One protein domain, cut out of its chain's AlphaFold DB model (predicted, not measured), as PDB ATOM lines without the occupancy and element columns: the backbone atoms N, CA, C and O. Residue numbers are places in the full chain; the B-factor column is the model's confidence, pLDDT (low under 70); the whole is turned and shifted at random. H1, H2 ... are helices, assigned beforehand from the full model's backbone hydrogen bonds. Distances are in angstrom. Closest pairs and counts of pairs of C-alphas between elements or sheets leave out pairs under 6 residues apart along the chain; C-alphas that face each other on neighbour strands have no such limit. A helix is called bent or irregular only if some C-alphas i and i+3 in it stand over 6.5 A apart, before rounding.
ATOM      1  N   MET A   1     178.883 147.029 176.228       51.84
ATOM      2  CA  MET A   1     178.215 148.164 175.552       51.84
ATOM      3  C   MET A   1     178.233 149.393 176.456       51.84
ATOM      4  O   MET A   1     178.573 150.458 175.963       51.84
ATOM      5  N   GLU A   2     177.992 149.217 177.762       61.09
ATOM      6  CA  GLU A   2     178.133 150.264 178.793       61.09
ATOM      7  C   GLU A   2     179.526 150.915 178.825       61.09
ATOM      8  O   GLU A   2     179.612 152.134 178.743       61.09
ATOM      9  N   ASP A   3     180.620 150.139 178.807       71.06
ATOM     10  CA  ASP A   3     181.990 150.695 178.872       71.06
ATOM     11  C   ASP A   3     182.339 151.669 177.729       71.06
ATOM     12  O   ASP A   3     183.120 152.603 177.912       71.06
ATOM     13  N   THR A   4     181.769 151.480 176.535       80.94
ATOM     14  CA  THR A   4     182.019 152.372 175.390       80.94
ATOM     15  C   THR A   4     181.286 153.702 175.563       80.94
ATOM     16  O   THR A   4     181.882 154.758 175.380       80.94
ATOM     17  N   GLN A   5     180.022 153.657 175.992       81.88
ATOM     18  CA  GLN A   5     179.220 154.858 176.251       81.88
ATOM     19  C   GLN A   5     179.774 155.664 177.432       81.88
ATOM     20  O   GLN A   5     179.771 156.893 177.409       81.88
ATOM     21  N   LEU A   6     180.313 154.964 178.430       80.94
ATOM     22  CA  LEU A   6     180.987 155.543 179.583       80.94
ATOM     23  C   LEU A   6     182.216 156.365 179.180       80.94
ATOM     24  O   LEU A   6     182.383 157.511 179.601       80.94
ATOM     25  N   MET A   7     183.064 155.783 178.331       83.19
ATOM     26  CA  MET A   7     184.255 156.443 177.800       83.19
ATOM     27  C   MET A   7     183.900 157.668 176.953       83.19
ATOM     28  O   MET A   7     184.573 158.696 177.052       83.19
ATOM     29  N   ASP A   8     182.831 157.587 176.161       87.69
ATOM     30  CA  ASP A   8     182.361 158.704 175.339       87.69
ATOM     31  C   ASP A   8     181.796 159.852 176.191       87.69
ATOM     32  O   ASP A   8     182.104 161.023 175.938       87.69
ATOM     33  N   LEU A   9     181.043 159.544 177.254       87.19
ATOM     34  CA  LEU A   9     180.565 160.549 178.205       87.19
ATOM     35  C   LEU A   9     181.726 161.192 178.973       87.19
ATOM     36  O   LEU A   9     181.772 162.413 179.118       87.19
ATOM     37  N   LYS A  10     182.704 160.397 179.415       87.12
ATOM     38  CA  LYS A  10     183.896 160.899 180.112       87.12
ATOM     39  C   LYS A  10     184.688 161.870 179.235       87.12
ATOM     40  O   LYS A  10     185.026 162.965 179.677       87.12
ATOM     41  N   ARG A  11     184.913 161.515 177.966       88.56
ATOM     42  CA  ARG A  11     185.528 162.416 176.974       88.56
ATOM     43  C   ARG A  11     184.712 163.686 176.787       88.56
ATOM     44  O   ARG A  11     185.283 164.769 176.786       88.56
ATOM     45  N   THR A  12     183.393 163.556 176.676       89.94
ATOM     46  CA  THR A  12     182.480 164.696 176.553       89.94
ATOM     47  C   THR A  12     182.651 165.669 177.718       89.94
ATOM     48  O   THR A  12     182.864 166.857 177.497       89.94
ATOM     49  N   ILE A  13     182.648 165.169 178.952       88.44
ATOM     50  CA  ILE A  13     182.802 165.994 180.156       88.44
ATOM     51  C   ILE A  13     184.185 166.649 180.218       88.44
ATOM     52  O   ILE A  13     184.281 167.817 180.582       88.44
ATOM     53  N   ILE A  14     185.249 165.950 179.811       87.88
ATOM     54  CA  ILE A  14     186.598 166.534 179.734       87.88
ATOM     55  C   ILE A  14     186.628 167.691 178.727       87.88
ATOM     56  O   ILE A  14     187.131 168.767 179.047       87.88
ATOM     57  N   VAL A  15     186.039 167.520 177.540       89.56
ATOM     58  CA  VAL A  15     185.950 168.604 176.545       89.56
ATOM     59  C   VAL A  15     185.167 169.788 177.115       89.56
ATOM     60  O   VAL A  15     185.613 170.934 177.013       89.56
ATOM     61  N   GLN A  16     184.044 169.536 177.787       86.06
ATOM     62  CA  GLN A  16     183.280 170.594 178.448       86.06
ATOM     63  C   GLN A  16     184.112 171.319 179.510       86.06
ATOM     64  O   GLN A  16     184.169 172.544 179.491       86.06
ATOM     65  N   ALA A  17     184.806 170.589 180.387       85.44
ATOM     66  CA  ALA A  17     185.669 171.162 181.419       85.44
ATOM     67  C   ALA A  17     186.736 172.085 180.811       85.44
ATOM     68  O   ALA A  17     186.874 173.228 181.242       85.44
ATOM     69  N   THR A  18     187.419 171.633 179.751       85.19
ATOM     70  CA  THR A  18     188.423 172.455 179.054       85.19
ATOM     71  C   THR A  18     187.830 173.717 178.433       85.19
ATOM     72  O   THR A  18     188.459 174.770 178.482       85.19
ATOM     73  N   THR A  19     186.601 173.648 177.916       81.75
ATOM     74  CA  THR A  19     185.923 174.785 177.271       81.75
ATOM     75  C   THR A  19     185.628 175.919 178.259       81.75
ATOM     76  O   THR A  19     185.621 177.083 177.874       81.75
ATOM     77  N   ILE A  20     185.407 175.595 179.537       78.38
ATOM     78  CA  ILE A  20     185.064 176.563 180.597       78.38
ATOM     79  C   ILE A  20     186.275 176.862 181.503       78.38
ATOM     80  O   ILE A  20     186.166 177.620 182.462       78.38
ATOM     81  N   GLY A  21     187.440 176.261 181.240       80.69
ATOM     82  CA  GLY A  21     188.633 176.439 182.073       80.69
ATOM     83  C   GLY A  21     188.552 175.766 183.452       80.69
ATOM     84  O   GLY A  21     189.171 176.239 184.403       80.69
ATOM     85  N   ILE A  22     187.791 174.675 183.578       83.69
ATOM     86  CA  ILE A  22     187.728 173.852 184.795       83.69
ATOM     87  C   ILE A  22     188.860 172.812 184.769       83.69
ATOM     88  O   ILE A  22     189.163 172.242 183.721       83.69
ATOM     89  N   ASP A  23     189.464 172.533 185.930       85.81
ATOM     90  CA  ASP A  23     190.493 171.494 186.078       85.81
ATOM     91  C   ASP A  23     189.949 170.099 185.708       85.81
ATOM     92  O   ASP A  23     188.977 169.613 186.298       85.81
ATOM     93  N   THR A  24     190.590 169.445 184.735       86.19
ATOM     94  CA  THR A  24     190.158 168.157 184.175       86.19
ATOM     95  C   THR A  24     190.595 166.954 185.001       86.19
ATOM     96  O   THR A  24     189.985 165.892 184.871       86.19
ATOM     97  N   ARG A  25     191.594 167.105 185.885       84.94
ATOM     98  CA  ARG A  25     192.225 165.989 186.618       84.94
ATOM     99  C   ARG A  25     191.221 165.120 187.358       84.94
ATOM    100  O   ARG A  25     191.272 163.899 187.283       84.94
ATOM    101  N   PHE A  26     190.254 165.757 188.014       83.69
ATOM    102  CA  PHE A  26     189.196 165.039 188.717       83.69
ATOM    103  C   PHE A  26     188.392 164.133 187.784       83.69
ATOM    104  O   PHE A  26     188.123 162.987 188.124       83.69
ATOM    105  N   TYR A  27     188.011 164.641 186.614       83.69
ATOM    106  CA  TYR A  27     187.208 163.891 185.655       83.69
ATOM    107  C   TYR A  27     188.022 162.788 184.987       83.69
ATOM    108  O   TYR A  27     187.460 161.759 184.649       83.69
ATOM    109  N   GLU A  28     189.332 162.965 184.823       83.94
ATOM    110  CA  GLU A  28     190.240 161.932 184.315       83.94
ATOM    111  C   GLU A  28     190.424 160.786 185.317       83.94
ATOM    112  O   GLU A  28     190.379 159.615 184.930       83.94
ATOM    113  N   GLU A  29     190.552 161.113 186.602       83.19
ATOM    114  CA  GLU A  29     190.738 160.159 187.702       83.19
ATOM    115  C   GLU A  29     189.431 159.511 188.181       83.19
ATOM    116  O   GLU A  29     189.473 158.501 188.881       83.19
ATOM    117  N   LEU A  30     188.270 160.056 187.795       80.12
ATOM    118  CA  LEU A  30     186.970 159.529 188.197       80.12
ATOM    119  C   LEU A  30     186.779 158.094 187.681       80.12
ATOM    120  O   LEU A  30     186.789 157.840 186.467       80.12
ATOM    121  N   ASP A  31     186.581 157.173 188.622       77.38
ATOM    122  CA  ASP A  31     186.179 155.793 188.371       77.38
ATOM    123  C   ASP A  31     184.694 155.636 188.716       77.38
ATOM    124  O   ASP A  31     184.255 155.975 189.811       77.38
ATOM    125  N   PHE A  32     183.913 155.102 187.781       70.62
ATOM    126  CA  PHE A  32     182.479 154.861 187.965       70.62
ATOM    127  C   PHE A  32     182.186 153.705 188.922       70.62
ATOM    128  O   PHE A  32     181.048 153.511 189.335       70.62
ATOM    129  N   LYS A  33     183.214 152.936 189.291       68.75
ATOM    130  CA  LYS A  33     183.136 151.920 190.343       68.75
ATOM    131  C   LYS A  33     183.464 152.478 191.729       68.75
ATOM    132  O   LYS A  33     183.432 151.726 192.705       68.75
ATOM    133  N   ASP A  34     183.801 153.765 191.827       69.38
ATOM    134  CA  ASP A  34     184.117 154.391 193.103       69.38
ATOM    135  C   ASP A  34     182.894 154.369 194.030       69.38
ATOM    136  O   ASP A  34     181.770 154.678 193.643       69.38
ATOM    137  N   THR A  35     183.115 153.946 195.274       61.81
ATOM    138  CA  THR A  35     182.057 153.765 196.281       61.81
ATOM    139  C   THR A  35     182.039 154.896 197.308       61.81
ATOM    140  O   THR A  35     181.302 154.827 198.297       61.81
ATOM    141  N   LYS A  36     182.864 155.935 197.125       72.50
ATOM    142  CA  LYS A  36     182.832 157.108 198.001       72.50
ATOM    143  C   LYS A  36     181.466 157.784 197.910       72.50
ATOM    144  O   LYS A  36     180.888 157.928 196.837       72.50
ATOM    145  N   ALA A  37     180.958 158.225 199.060       63.75
ATOM    146  CA  ALA A  37     179.662 158.897 199.141       63.75
ATOM    147  C   ALA A  37     179.604 160.160 198.258       63.75
ATOM    148  O   ALA A  37     178.571 160.429 197.660       63.75
ATOM    149  N   GLU A  38     180.734 160.863 198.140       65.62
ATOM    150  CA  GLU A  38     180.912 162.086 197.343       65.62
ATOM    151  C   GLU A  38     180.750 161.839 195.835       65.62
ATOM    152  O   GLU A  38     180.054 162.545 195.109       65.62
ATOM    153  N   THR A  39     181.350 160.763 195.328       76.50
ATOM    154  CA  THR A  39     181.280 160.435 193.901       76.50
ATOM    155  C   THR A  39     179.986 159.721 193.537       76.50
ATOM    156  O   THR A  39     179.568 159.792 192.384       76.50
ATOM    157  N   LYS A  40     179.283 159.123 194.506       82.31
ATOM    158  CA  LYS A  40     178.045 158.370 194.269       82.31
ATOM    159  C   LYS A  40     176.938 159.209 193.623       82.31
ATOM    160  O   LYS A  40     176.302 158.750 192.679       82.31
ATOM    161  N   ASN A  41     176.732 160.439 194.091       85.19
ATOM    162  CA  ASN A  41     175.720 161.341 193.523       85.19
ATOM    163  C   ASN A  41     176.055 161.745 192.081       85.19
ATOM    164  O   ASN A  41     175.172 161.868 191.235       85.19
ATOM    165  N   ILE A  42     177.344 161.949 191.811       87.19
ATOM    166  CA  ILE A  42     177.858 162.327 190.494       87.19
ATOM    167  C   ILE A  42     177.724 161.147 189.525       87.19
ATOM    168  O   ILE A  42     177.254 161.336 188.406       87.19
ATOM    169  N   ILE A  43     178.081 159.938 189.969       87.31
ATOM    170  CA  ILE A  43     177.961 158.701 189.190       87.31
ATOM    171  C   ILE A  43     176.506 158.476 188.773       87.31
ATOM    172  O   ILE A  43     176.254 158.303 187.588       87.31
ATOM    173  N   GLU A  44     175.550 158.591 189.695       87.44
ATOM    174  CA  GLU A  44     174.119 158.417 189.403       87.44
ATOM    175  C   GLU A  44     173.609 159.413 188.339       87.44
ATOM    176  O   GLU A  44     172.846 159.064 187.441       87.44
ATOM    177  N   ILE A  45     174.068 160.667 188.374       88.31
ATOM    178  CA  ILE A  45     173.715 161.652 187.339       88.31
ATOM    179  C   ILE A  45     174.354 161.298 185.995       88.31
ATOM    180  O   ILE A  45     173.715 161.431 184.950       88.31
ATOM    181  N   MET A  46     175.604 160.839 185.998       87.31
ATOM    182  CA  MET A  46     176.265 160.398 184.773       87.31
ATOM    183  C   MET A  46     175.592 159.144 184.194       87.31
ATOM    184  O   MET A  46     175.455 159.040 182.977       87.31
ATOM    185  N   GLU A  47     175.108 158.230 185.033       88.06
ATOM    186  CA  GLU A  47     174.301 157.081 184.613       88.06
ATOM    187  C   GLU A  47     172.998 157.531 183.945       88.06
ATOM    188  O   GLU A  47     172.647 157.023 182.880       88.06
ATOM    189  N   ARG A  48     172.336 158.567 184.469       88.44
ATOM    190  CA  ARG A  48     171.160 159.181 183.822       88.44
ATOM    191  C   ARG A  48     171.485 159.842 182.482       88.44
ATOM    192  O   ARG A  48     170.660 159.816 181.565       88.44
ATOM    193  N   CYS A  49     172.695 160.374 182.309       88.44
ATOM    194  CA  CYS A  49     173.173 160.818 180.995       88.44
ATOM    195  C   CYS A  49     173.358 159.644 180.024       88.44
ATOM    196  O   CYS A  49     172.974 159.747 178.859       88.44
ATOM    197  N   ILE A  50     173.895 158.513 180.490       87.69
ATOM    198  CA  ILE A  50     174.034 157.292 179.675       87.69
ATOM    199  C   ILE A  50     172.654 156.742 179.294       87.69
ATOM    200  O   ILE A  50     172.434 156.380 178.136       87.69
ATOM    201  N   ALA A  51     171.700 156.770 180.230       87.12
ATOM    202  CA  ALA A  51     170.298 156.418 180.013       87.12
ATOM    203  C   ALA A  51     169.545 157.405 179.098       87.12
ATOM    204  O   ALA A  51     168.406 157.138 178.716       87.12
ATOM    205  N   ARG A  52     170.193 158.506 178.684       85.06
ATOM    206  CA  ARG A  52     169.646 159.584 177.839       85.06
ATOM    207  C   ARG A  52     168.496 160.365 178.475       85.06
ATOM    208  O   ARG A  52     167.711 160.984 177.760       85.06
ATOM    209  N   GLU A  53     168.413 160.378 179.801       85.44
ATOM    210  CA  GLU A  53     167.487 161.245 180.537       85.44
ATOM    211  C   GLU A  53     167.985 162.697 180.570       85.44
ATOM    212  O   GLU A  53     167.190 163.634 180.615       85.44
ATOM    213  N   ILE A  54     169.309 162.885 180.514       87.62
ATOM    214  CA  ILE A  54     169.974 164.190 180.543       87.62
ATOM    215  C   ILE A  54     170.904 164.315 179.331       87.62
ATOM    216  O   ILE A  54     171.771 163.467 179.120       87.62
ATOM    217  N   ASP A  55     170.777 165.409 178.578       88.50
ATOM    218  CA  ASP A  55     171.765 165.794 177.566       88.50
ATOM    219  C   ASP A  55     172.955 166.495 178.252       88.50
ATOM    220  O   ASP A  55     172.770 167.556 178.856       88.50
ATOM    221  N   PRO A  56     174.183 165.949 178.166       87.12
ATOM    222  CA  PRO A  56     175.334 166.521 178.849       87.12
ATOM    223  C   PRO A  56     175.706 167.926 178.355       87.12
ATOM    224  O   PRO A  56     176.326 168.679 179.104       87.12
ATOM    225  N   TRP A  57     175.371 168.300 177.118       87.00
ATOM    226  CA  TRP A  57     175.678 169.624 176.549       87.00
ATOM    227  C   TRP A  57     174.578 170.655 176.790       87.00
ATOM    228  O   TRP A  57     174.793 171.854 176.609       87.00
ATOM    229  N   ARG A  58     173.389 170.185 177.166       87.19
ATOM    230  CA  ARG A  58     172.203 171.005 177.364       87.19
ATOM    231  C   ARG A  58     171.389 170.435 178.511       87.19
ATOM    232  O   ARG A  58     170.395 169.737 178.310       87.19
ATOM    233  N   VAL A  59     171.784 170.792 179.719       88.12
ATOM    234  CA  VAL A  59     171.023 170.409 180.897       88.12
ATOM    235  C   VAL A  59     169.897 171.408 181.126       88.12
ATOM    236  O   VAL A  59     170.110 172.616 181.211       88.12
ATOM    237  N   ASP A  60     168.679 170.889 181.231       88.56
ATOM    238  CA  ASP A  60     167.541 171.647 181.736       88.56
ATOM    239  C   ASP A  60     167.599 171.656 183.267       88.56
ATOM    240  O   ASP A  60     167.446 170.616 183.910       88.56
ATOM    241  N   VAL A  61     167.821 172.834 183.850       87.88
ATOM    242  CA  VAL A  61     167.963 173.001 185.302       87.88
ATOM    243  C   VAL A  61     166.673 172.646 186.052       87.88
ATOM    244  O   VAL A  61     166.735 172.195 187.195       87.88
ATOM    245  N   VAL A  62     165.503 172.765 185.414       88.50
ATOM    246  CA  VAL A  62     164.226 172.354 186.015       88.50
ATOM    247  C   VAL A  62     164.167 170.834 186.137       88.50
ATOM    248  O   VAL A  62     163.893 170.311 187.219       88.50
ATOM    249  N   ASN A  63     164.487 170.115 185.059       88.94
ATOM    250  CA  ASN A  63     164.554 168.651 185.092       88.94
ATOM    251  C   ASN A  63     165.664 168.171 186.031       88.94
ATOM    252  O   ASN A  63     165.468 167.226 186.790       88.94
ATOM    253  N   PHE A  64     166.796 168.872 186.063       90.62
ATOM    254  CA  PHE A  64     167.870 168.595 187.008       90.62
ATOM    255  C   PHE A  64     167.410 168.720 188.468       90.62
ATOM    256  O   PHE A  64     167.714 167.849 189.277       90.62
ATOM    257  N   ALA A  65     166.615 169.737 188.814       90.25
ATOM    258  CA  ALA A  65     166.061 169.876 190.162       90.25
ATOM    259  C   ALA A  65     165.137 168.703 190.546       90.25
ATOM    260  O   ALA A  65     165.132 168.270 191.701       90.25
ATOM    261  N   LEU A  66     164.383 168.152 189.586       92.06
ATOM    262  CA  LEU A  66     163.580 166.944 189.806       92.06
ATOM    263  C   LEU A  66     164.464 165.723 190.081       92.06
ATOM    264  O   LEU A  66     164.176 164.972 191.011       92.06
ATOM    265  N   ILE A  67     165.563 165.574 189.342       90.69
ATOM    266  CA  ILE A  67     166.544 164.502 189.551       90.69
ATOM    267  C   ILE A  67     167.194 164.643 190.929       90.69
ATOM    268  O   ILE A  67     167.204 163.693 191.702       90.69
ATOM    269  N   VAL A  68     167.638 165.843 191.309       89.94
ATOM    270  CA  VAL A  68     168.196 166.118 192.645       89.94
ATOM    271  C   VAL A  68     167.201 165.761 193.758       89.94
ATOM    272  O   VAL A  68     167.578 165.187 194.785       89.94
ATOM    273  N   ARG A  69     165.907 166.027 193.554       91.06
ATOM    274  CA  ARG A  69     164.853 165.602 194.485       91.06
ATOM    275  C   ARG A  69     164.743 164.076 194.571       91.06
ATOM    276  O   ARG A  69     164.567 163.550 195.667       91.06
ATOM    277  N   GLU A  70     164.856 163.358 193.458       91.38
ATOM    278  CA  GLU A  70     164.884 161.889 193.453       91.38
ATOM    279  C   GLU A  70     166.102 161.336 194.202       91.38
ATOM    280  O   GLU A  70     165.936 160.444 195.032       91.38
ATOM    281  N   LEU A  71     167.288 161.925 194.014       88.69
ATOM    282  CA  LEU A  71     168.500 161.570 194.770       88.69
ATOM    283  C   LEU A  71     168.319 161.783 196.279       88.69
ATOM    284  O   LEU A  71     168.755 160.966 197.094       88.69
ATOM    285  N   THR A  72     167.630 162.863 196.649       88.62
ATOM    286  CA  THR A  72     167.292 163.172 198.046       88.62
ATOM    287  C   THR A  72     166.346 162.123 198.627       88.62
ATOM    288  O   THR A  72     166.575 161.612 199.721       88.62
ATOM    289  N   ASN A  73     165.307 161.746 197.876       88.88
ATOM    290  CA  ASN A  73     164.356 160.709 198.281       88.88
ATOM    291  C   ASN A  73     165.012 159.323 198.384       88.88
ATOM    292  O   ASN A  73     164.620 158.523 199.231       88.88
ATOM    293  N   ALA A  74     166.023 159.048 197.557       87.00
ATOM    294  CA  ALA A  74     166.838 157.837 197.615       87.00
ATOM    295  C   ALA A  74     167.849 157.834 198.783       87.00
ATOM    296  O   ALA A  74     168.559 156.848 198.982       87.00
ATOM    297  N   GLY A  75     167.930 158.919 199.562       83.44
ATOM    298  CA  GLY A  75     168.838 159.048 200.704       83.44
ATOM    299  C   GLY A  75     170.306 159.237 200.321       83.44
ATOM    300  O   GLY A  75     171.179 159.089 201.173       83.44
ATOM    301  N   LEU A  76     170.592 159.555 199.055       83.06
ATOM    302  CA  LEU A  76     171.952 159.806 198.567       83.06
ATOM    303  C   LEU A  76     172.438 161.225 198.909       83.06
ATOM    304  O   LEU A  76     173.636 161.497 198.954       83.06
ATOM    305  N   MET A  77     171.494 162.120 199.202       84.94
ATOM    306  CA  MET A  77     171.731 163.530 199.481       84.94
ATOM    307  C   MET A  77     170.743 164.042 200.535       84.94
ATOM    308  O   MET A  77     169.607 163.581 200.616       84.94
ATOM    309  N   SER A  78     171.159 165.007 201.354       85.44
ATOM    310  CA  SER A  78     170.266 165.699 202.288       85.44
ATOM    311  C   SER A  78     169.470 166.817 201.609       85.44
ATOM    312  O   SER A  78     169.918 167.426 200.643       85.44
ATOM    313  N   ILE A  79     168.312 167.166 202.178       86.94
ATOM    314  CA  ILE A  79     167.461 168.261 201.676       86.94
ATOM    315  C   ILE A  79     168.224 169.595 201.620       86.94
ATOM    316  O   ILE A  79     168.035 170.378 200.692       86.94
ATOM    317  N   ALA A  80     169.103 169.855 202.594       84.44
ATOM    318  CA  ALA A  80     169.906 171.076 202.627       84.44
ATOM    319  C   ALA A  80     170.909 171.139 201.461       84.44
ATOM    320  O   ALA A  80     171.027 172.173 200.808       84.44
ATOM    321  N   GLU A  81     171.588 170.027 201.165       83.19
ATOM    322  CA  GLU A  81     172.486 169.930 200.006       83.19
ATOM    323  C   GLU A  81     171.723 170.084 198.698       83.19
ATOM    324  O   GLU A  81     172.144 170.844 197.833       83.19
ATOM    325  N   ALA A  82     170.573 169.421 198.579       87.44
ATOM    326  CA  ALA A  82     169.711 169.516 197.412       87.44
ATOM    327  C   ALA A  82     169.264 170.958 197.153       87.44
ATOM    328  O   ALA A  82     169.374 171.452 196.032       87.44
ATOM    329  N   GLY A  83     168.821 171.663 198.199       85.19
ATOM    330  CA  GLY A  83     168.441 173.071 198.111       85.19
ATOM    331  C   GLY A  83     169.601 173.960 197.664       85.19
ATOM    332  O   GLY A  83     169.428 174.796 196.779       85.19
ATOM    333  N   TYR A  84     170.796 173.740 198.216       86.31
ATOM    334  CA  TYR A  84     171.988 174.497 197.837       86.31
ATOM    335  C   TYR A  84     172.423 174.219 196.392       86.31
ATOM    336  O   TYR A  84     172.706 175.154 195.643       86.31
ATOM    337  N   ILE A  85     172.417 172.953 195.965       87.81
ATOM    338  CA  ILE A  85     172.739 172.554 194.590       87.81
ATOM    339  C   ILE A  85     171.755 173.188 193.608       87.81
ATOM    340  O   ILE A  85     172.188 173.767 192.612       87.81
ATOM    341  N   ILE A  86     170.451 173.152 193.895       89.00
ATOM    342  CA  ILE A  86     169.427 173.782 193.050       89.00
ATOM    343  C   ILE A  86     169.647 175.296 192.973       89.00
ATOM    344  O   ILE A  86     169.678 175.850 191.875       89.00
ATOM    345  N   PHE A  87     169.866 175.960 194.111       87.25
ATOM    346  CA  PHE A  87     170.138 177.398 194.162       87.25
ATOM    347  C   PHE A  87     171.355 177.786 193.310       87.25
ATOM    348  O   PHE A  87     171.266 178.662 192.450       87.25
ATOM    349  N   ARG A  88     172.485 177.095 193.491       86.69
ATOM    350  CA  ARG A  88     173.718 177.357 192.734       86.69
ATOM    351  C   ARG A  88     173.566 177.039 191.248       86.69
ATOM    352  O   ARG A  88     174.122 177.760 190.423       86.69
ATOM    353  N   SER A  89     172.788 176.013 190.909       88.25
ATOM    354  CA  SER A  89     172.463 175.675 189.520       88.25
ATOM    355  C   SER A  89     171.642 176.779 188.853       88.25
ATOM    356  O   SER A  89     171.906 177.140 187.709       88.25
ATOM    357  N   TRP A  90     170.699 177.381 189.585       88.50
ATOM    358  CA  TRP A  90     169.957 178.553 189.114       88.50
ATOM    359  C   TRP A  90     170.858 179.781 188.944       88.50
ATOM    360  O   TRP A  90     170.685 180.549 188.002       88.50
ATOM    361  N   GLY A  91     171.870 179.923 189.803       84.19
ATOM    362  CA  GLY A  91     172.910 180.941 189.666       84.19
ATOM    363  C   GLY A  91     173.655 180.869 188.327       84.19
ATOM    364  O   GLY A  91     173.928 181.908 187.739       84.19
ATOM    365  N   ILE A  92     173.922 179.666 187.799       84.31
ATOM    366  CA  ILE A  92     174.551 179.504 186.473       84.31
ATOM    367  C   ILE A  92     173.647 180.084 185.378       84.31
ATOM    368  O   ILE A  92     174.117 180.838 184.531       84.31
ATOM    369  N   VAL A  93     172.349 179.774 185.421       83.69
ATOM    370  CA  VAL A  93     171.366 180.301 184.458       83.69
ATOM    371  C   VAL A  93     171.260 181.817 184.564       83.69
ATOM    372  O   VAL A  93     171.195 182.500 183.547       83.69
ATOM    373  N   TYR A  94     171.266 182.347 185.786       81.94
ATOM    374  CA  TYR A  94     171.204 183.783 186.032       81.94
ATOM    375  C   TYR A  94     172.416 184.522 185.449       81.94
ATOM    376  O   TYR A  94     172.237 185.503 184.733       81.94
ATOM    377  N   VAL A  95     173.636 184.021 185.681       78.69
ATOM    378  CA  VAL A  95     174.861 184.596 185.097       78.69
ATOM    379  C   VAL A  95     174.802 184.550 183.572       78.69
ATOM    380  O   VAL A  95     175.029 185.565 182.923       78.69
ATOM    381  N   GLN A  96     174.403 183.410 182.999       75.06
ATOM    382  CA  GLN A  96     174.239 183.284 181.549       75.06
ATOM    383  C   GLN A  96     173.193 184.264 180.997       75.06
ATOM    384  O   GLN A  96     173.390 184.820 179.923       75.06
ATOM    385  N   ALA A  97     172.089 184.497 181.711       78.06
ATOM    386  CA  ALA A  97     171.068 185.456 181.303       78.06
ATOM    387  C   ALA A  97     171.578 186.905 181.361       78.06
ATOM    388  O   ALA A  97     171.332 187.668 180.429       78.06
ATOM    389  N   ASN A  98     172.318 187.271 182.409       75.69
ATOM    390  CA  ASN A  98     172.914 188.601 182.530       75.69
ATOM    391  C   ASN A  98     173.963 188.858 181.446       75.69
ATOM    392  O   ASN A  98     173.917 189.912 180.819       75.69
ATOM    393  N   ASP A  99     174.830 187.885 181.150       72.00
ATOM    394  CA  ASP A  99     175.802 187.999 180.058       72.00
ATOM    395  C   ASP A  99     175.103 188.280 178.717       72.00
ATOM    396  O   ASP A  99     175.607 189.036 177.887       72.00
ATOM    397  N   LEU A 100     173.924 187.695 178.479       73.25
ATOM    398  CA  LEU A 100     173.144 187.973 177.269       73.25
ATOM    399  C   LEU A 100     172.591 189.392 177.255       73.25
ATOM    400  O   LEU A 100     172.641 190.043 176.214       73.25
ATOM    401  N   ILE A 101     172.070 189.857 178.388       74.62
ATOM    402  CA  ILE A 101     171.517 191.204 178.523       74.62
ATOM    403  C   ILE A 101     172.627 192.243 178.338       74.62
ATOM    404  O   ILE A 101     172.471 193.151 177.528       74.62
ATOM    405  N   GLU A 102     173.776 192.080 178.995       71.31
ATOM    406  CA  GLU A 102     174.926 192.978 178.833       71.31
ATOM    407  C   GLU A 102     175.435 193.004 177.390       71.31
ATOM    408  O   GLU A 102     175.702 194.074 176.843       71.31
ATOM    409  N   ASN A 103     175.540 191.841 176.741       66.12
ATOM    410  CA  ASN A 103     175.954 191.765 175.340       66.12
ATOM    411  C   ASN A 103     174.926 192.378 174.380       66.12
ATOM    412  O   ASN A 103     175.308 192.847 173.310       66.12
ATOM    413  N   PHE A 104     173.639 192.347 174.727       66.69
ATOM    414  CA  PHE A 104     172.587 193.004 173.958       66.69
ATOM    415  C   PHE A 104     172.682 194.529 174.102       66.69
ATOM    416  O   PHE A 104     172.740 195.234 173.100       66.69
ATOM    417  N   ILE A 105     172.817 195.025 175.335       66.75
ATOM    418  CA  ILE A 105     172.948 196.458 175.641       66.75
ATOM    419  C   ILE A 105     174.212 197.054 175.002       66.75
ATOM    420  O   ILE A 105     174.157 198.124 174.399       66.75
ATOM    421  N   ARG A 106     175.356 196.358 175.081       62.22
ATOM    422  CA  ARG A 106     176.601 196.816 174.436       62.22
ATOM    423  C   ARG A 106     176.449 196.971 172.927       62.22
ATOM    424  O   ARG A 106     176.968 197.931 172.379       62.22
ATOM    425  N   LYS A 107     175.700 196.084 172.269       57.38
ATOM    426  CA  LYS A 107     175.463 196.167 170.821       57.38
ATOM    427  C   LYS A 107     174.527 197.290 170.423       57.38
ATOM    428  O   LYS A 107     174.834 197.969 169.459       57.38
ATOM    429  N   GLU A 108     173.453 197.539 171.173       55.69
ATOM    430  CA  GLU A 108     172.624 198.729 170.921       55.69
ATOM    431  C   GLU A 108     173.447 200.023 171.042       55.69
ATOM    432  O   GLU A 108     173.190 200.993 170.333       55.69
ATOM    433  N   THR A 109     174.471 200.027 171.902       53.31
ATOM    434  CA  THR A 109     175.372 201.176 172.085       53.31
ATOM    435  C   THR A 109     176.420 201.279 170.962       53.31
ATOM    436  O   THR A 109     176.665 202.369 170.460       53.31
ATOM    437  N   GLU A 110     176.998 200.159 170.512       51.53
ATOM    438  CA  GLU A 110     177.952 200.126 169.386       51.53
ATOM    439  C   GLU A 110     177.266 200.439 168.036       51.53
ATOM    440  O   GLU A 110     177.805 201.195 167.233       51.53
ATOM    441  N   GLU A 111     176.044 199.945 167.803       50.06
ATOM    442  CA  GLU A 111     175.267 200.229 166.581       50.06
ATOM    443  C   GLU A 111     174.795 201.694 166.505       50.06
ATOM    444  O   GLU A 111     174.640 202.234 165.410       50.06
ATOM    445  N   THR A 146     173.593 180.927 172.152       58.59
ATOM    446  CA  THR A 146     173.427 180.921 173.600       58.59
ATOM    447  C   THR A 146     174.021 179.622 174.127       58.59
ATOM    448  O   THR A 146     173.465 178.541 173.904       58.59
ATOM    449  N   ARG A 147     175.169 179.709 174.806       65.75
ATOM    450  CA  ARG A 147     175.783 178.543 175.440       65.75
ATOM    451  C   ARG A 147     174.826 178.022 176.510       65.75
ATOM    452  O   ARG A 147     174.506 178.724 177.462       65.75
ATOM    453  N   LYS A 148     174.354 176.793 176.327       81.06
ATOM    454  CA  LYS A 148     173.432 176.137 177.259       81.06
ATOM    455  C   LYS A 148     174.209 175.617 178.470       81.06
ATOM    456  O   LYS A 148     175.411 175.366 178.371       81.06
ATOM    457  N   VAL A 149     173.520 175.455 179.599       83.75
ATOM    458  CA  VAL A 149     174.102 174.869 180.816       83.75
ATOM    459  C   VAL A 149     174.641 173.477 180.496       83.75
ATOM    460  O   VAL A 149     173.913 172.630 179.976       83.75
ATOM    461  N   MET A 150     175.917 173.251 180.796       89.69
ATOM    462  CA  MET A 150     176.587 171.975 180.562       89.69
ATOM    463  C   MET A 150     176.643 171.158 181.850       89.69
ATOM    464  O   MET A 150     176.718 171.696 182.955       89.69
ATOM    465  N   LEU A 151     176.658 169.836 181.709       89.19
ATOM    466  CA  LEU A 151     176.668 168.910 182.837       89.19
ATOM    467  C   LEU A 151     177.855 169.135 183.774       89.19
ATOM    468  O   LEU A 151     177.695 169.073 184.992       89.19
ATOM    469  N   VAL A 152     179.032 169.441 183.221       90.38
ATOM    470  CA  VAL A 152     180.236 169.701 184.019       90.38
ATOM    471  C   VAL A 152     180.049 170.847 185.024       90.38
ATOM    472  O   VAL A 152     180.594 170.794 186.123       90.38
ATOM    473  N   GLU A 153     179.247 171.863 184.694       86.50
ATOM    474  CA  GLU A 153     179.000 173.003 185.584       86.50
ATOM    475  C   GLU A 153     178.164 172.581 186.792       86.50
ATOM    476  O   GLU A 153     178.424 173.006 187.917       86.50
ATOM    477  N   LEU A 154     177.197 171.691 186.568       89.75
ATOM    478  CA  LEU A 154     176.343 171.146 187.618       89.75
ATOM    479  C   LEU A 154     177.102 170.149 188.496       89.75
ATOM    480  O   LEU A 154     176.988 170.204 189.720       89.75
ATOM    481  N   ILE A 155     177.943 169.296 187.902       88.94
ATOM    482  CA  ILE A 155     178.829 168.406 188.664       88.94
ATOM    483  C   ILE A 155     179.774 169.232 189.548       88.94
ATOM    484  O   ILE A 155     179.979 168.904 190.716       88.94
ATOM    485  N   GLU A 156     180.304 170.345 189.042       88.19
ATOM    486  CA  GLU A 156     181.169 171.220 189.831       88.19
ATOM    487  C   GLU A 156     180.426 171.878 191.006       88.19
ATOM    488  O   GLU A 156     180.978 171.989 192.105       88.19
ATOM    489  N   VAL A 157     179.159 172.263 190.822       86.50
ATOM    490  CA  VAL A 157     178.294 172.737 191.916       86.50
ATOM    491  C   VAL A 157     178.149 171.671 193.004       86.50
ATOM    492  O   VAL A 157     178.296 171.977 194.192       86.50
ATOM    493  N   MET A 158     177.919 170.416 192.623       86.56
ATOM    494  CA  MET A 158     177.793 169.312 193.577       86.56
ATOM    495  C   MET A 158     179.089 169.090 194.360       86.56
ATOM    496  O   MET A 158     179.076 169.083 195.590       86.56
ATOM    497  N   ARG A 159     180.230 169.047 193.665       85.69
ATOM    498  CA  ARG A 159     181.553 168.877 194.290       85.69
ATOM    499  C   ARG A 159     181.893 169.993 195.270       85.69
ATOM    500  O   ARG A 159     182.470 169.747 196.330       85.69
ATOM    501  N   LYS A 160     181.555 171.239 194.931       81.38
ATOM    502  CA  LYS A 160     181.754 172.386 195.830       81.38
ATOM    503  C   LYS A 160     180.894 172.270 197.087       81.38
ATOM    504  O   LYS A 160     181.375 172.588 198.169       81.38
ATOM    505  N   THR A 161     179.669 171.766 196.959       77.00
ATOM    506  CA  THR A 161     178.745 171.565 198.088       77.00
ATOM    507  C   THR A 161     179.289 170.539 199.089       77.00
ATOM    508  O   THR A 161     179.263 170.770 200.298       77.00
ATOM    509  N   GLU A 162     179.865 169.444 198.594       68.69
ATOM    510  CA  GLU A 162     180.463 168.390 199.424       68.69
ATOM    511  C   GLU A 162     181.763 168.847 200.105       68.69
ATOM    512  O   GLU A 162     181.945 168.643 201.306       68.69
ATOM    513  N   ARG A 163     182.630 169.580 199.393       65.31
ATOM    514  CA  ARG A 163     183.835 170.190 199.991       65.31
ATOM    515  C   ARG A 163     183.502 171.190 201.098       65.31
ATOM    516  O   ARG A 163     184.238 171.291 202.081       65.31
ATOM    517  N   SER A 164     182.398 171.923 200.964       59.03
ATOM    518  CA  SER A 164     181.923 172.831 202.011       59.03
ATOM    519  C   SER A 164     181.480 172.077 203.268       59.03
ATOM    520  O   SER A 164     181.746 172.548 204.372       59.03
ATOM    521  N   ARG A 165     180.909 170.867 203.146       56.53
ATOM    522  CA  ARG A 165     180.629 170.001 204.308       56.53
ATOM    523  C   ARG A 165     181.897 169.564 205.032       56.53
ATOM    524  O   ARG A 165     181.945 169.657 206.256       56.53
ATOM    525  N   GLU A 166     182.924 169.121 204.307       54.22
ATOM    526  CA  GLU A 166     184.188 168.714 204.935       54.22
ATOM    527  C   GLU A 166     184.846 169.867 205.706       54.22
ATOM    528  O   GLU A 166     185.374 169.654 206.799       54.22
ATOM    529  N   LYS A 167     184.771 171.095 205.177       50.22
ATOM    530  CA  LYS A 167     185.282 172.293 205.858       50.22
ATOM    531  C   LYS A 167     184.488 172.633 207.123       50.22
ATOM    532  O   LYS A 167     185.102 172.928 208.143       50.22
ATOM    533  N   ILE A 168     183.156 172.535 207.092       50.38
ATOM    534  CA  ILE A 168     182.293 172.820 208.255       50.38
ATOM    535  C   ILE A 168     182.481 171.774 209.368       50.38
ATOM    536  O   ILE A 168     182.449 172.111 210.548       50.38
ATOM    537  N   VAL A 169     182.725 170.506 209.017       51.53
ATOM    538  CA  VAL A 169     182.902 169.419 210.001       51.53
ATOM    539  C   VAL A 169     184.326 169.372 210.580       51.53
ATOM    540  O   VAL A 169     184.501 168.953 211.723       51.53
ATOM    541  N   ARG A 170     185.356 169.804 209.835       44.25
ATOM    542  CA  ARG A 170     186.764 169.748 210.286       44.25
ATOM    543  C   ARG A 170     187.285 171.022 210.953       44.25
ATOM    544  O   ARG A 170     188.402 171.003 211.468       44.25
TER     545      ARG A 170
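This is residues 1 to 111 and 146 to 170 of the 257 residues of an uncharacterized protein of Thermoplasmatales archaeon Gpl (UniProt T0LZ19). Two helices, H3 and H6, lie side by side and run opposite ways, H1 crosses one end of this pair, and a helical hairpin of H4 and the long H5 packs on H6 through H5. Residues 101 to 111 of H5 stick out of this body as an arm, and the short H2 packs on H1. The printed part has 136 residues with six named helices, H1 to H6 in order along the chain, and no named strand; the class is all helix. It is compact, with a radius of gyration of the C-alphas of 16.3 A, and spans 55 by 37 by 27 A.

H1 is residues 2 to 20, 27.3 A long, beginning at C-alpha 2 at (178.133, 150.264, 178.793). H2 is residues 25 to 29 and H3 residues 37 to 50, 20.3 A long. H3 is neither bent nor irregular, but only just: C-alphas 38 and 41 are 6.5 A apart. H4 is residues 61 to 73, 18.2 A long. H5, the longest helix, is residues 79 to 111, 48.1 A long, ending at C-alpha 111 at (175.267, 200.229, 166.581). H6 is residues 151 to 170, 29.3 A long, ending at C-alpha 170 at (186.764, 169.748, 210.286).

H1 touches H2, with the C-alphas of Ile 14 and Tyr 27 closest at 6.5 A. H1 touches H3 with residues 5 to 9 alone, about perpendicular at 76 degrees; the closest C-alphas, of Gln 5 and Ile 50, are 6.7 A apart. H1 also touches H6, about perpendicular at 82 degrees, with the C-alphas of Ile 13 and Val 152 closest at 5.9 A. H3 touches H6 with residues 38 to 42 alone, at a shallow tilt of 11 degrees, opposite ways; the C-alphas of Ile 42 and Ile 155 are closest, 6.4 A apart. H3 and H4 are close but not clearly touching, with the C-alphas of Asn 41 and Leu 71 closest at 7.3 A. H4 and H5 form a helical hairpin at a shallow tilt of 9 degrees; the C-alphas of Ala 65 and Ile 86 are closest, 5.9 A apart. H5 touches H6 with residues 81 to 92 alone, at a steep tilt of 50 degrees, opposite ways; the C-alphas of Ile 85 and Met 158 are closest, 6.1 A apart. H3 and H5 are apart. Every O i to N i+4 pair is within hydrogen-bond range in H1, H2, H4 and H6; in H3 it is 8 of 10 and in H5 28 of 29.

The C-alphas farthest apart, of Thr 35 and Glu 111, are 55.6 A apart. Residues 112 to 145 are not printed, and C-alphas 111 and 146 are 20.6 A apart across this cut. Of the links that are printed whole, none is long. The mean pLDDT of the printed part is 79.8; it is under 70 at residues 1 to 2, 33 to 35, 37 to 38, 103 to 111, 146 to 147 and 162 to 170.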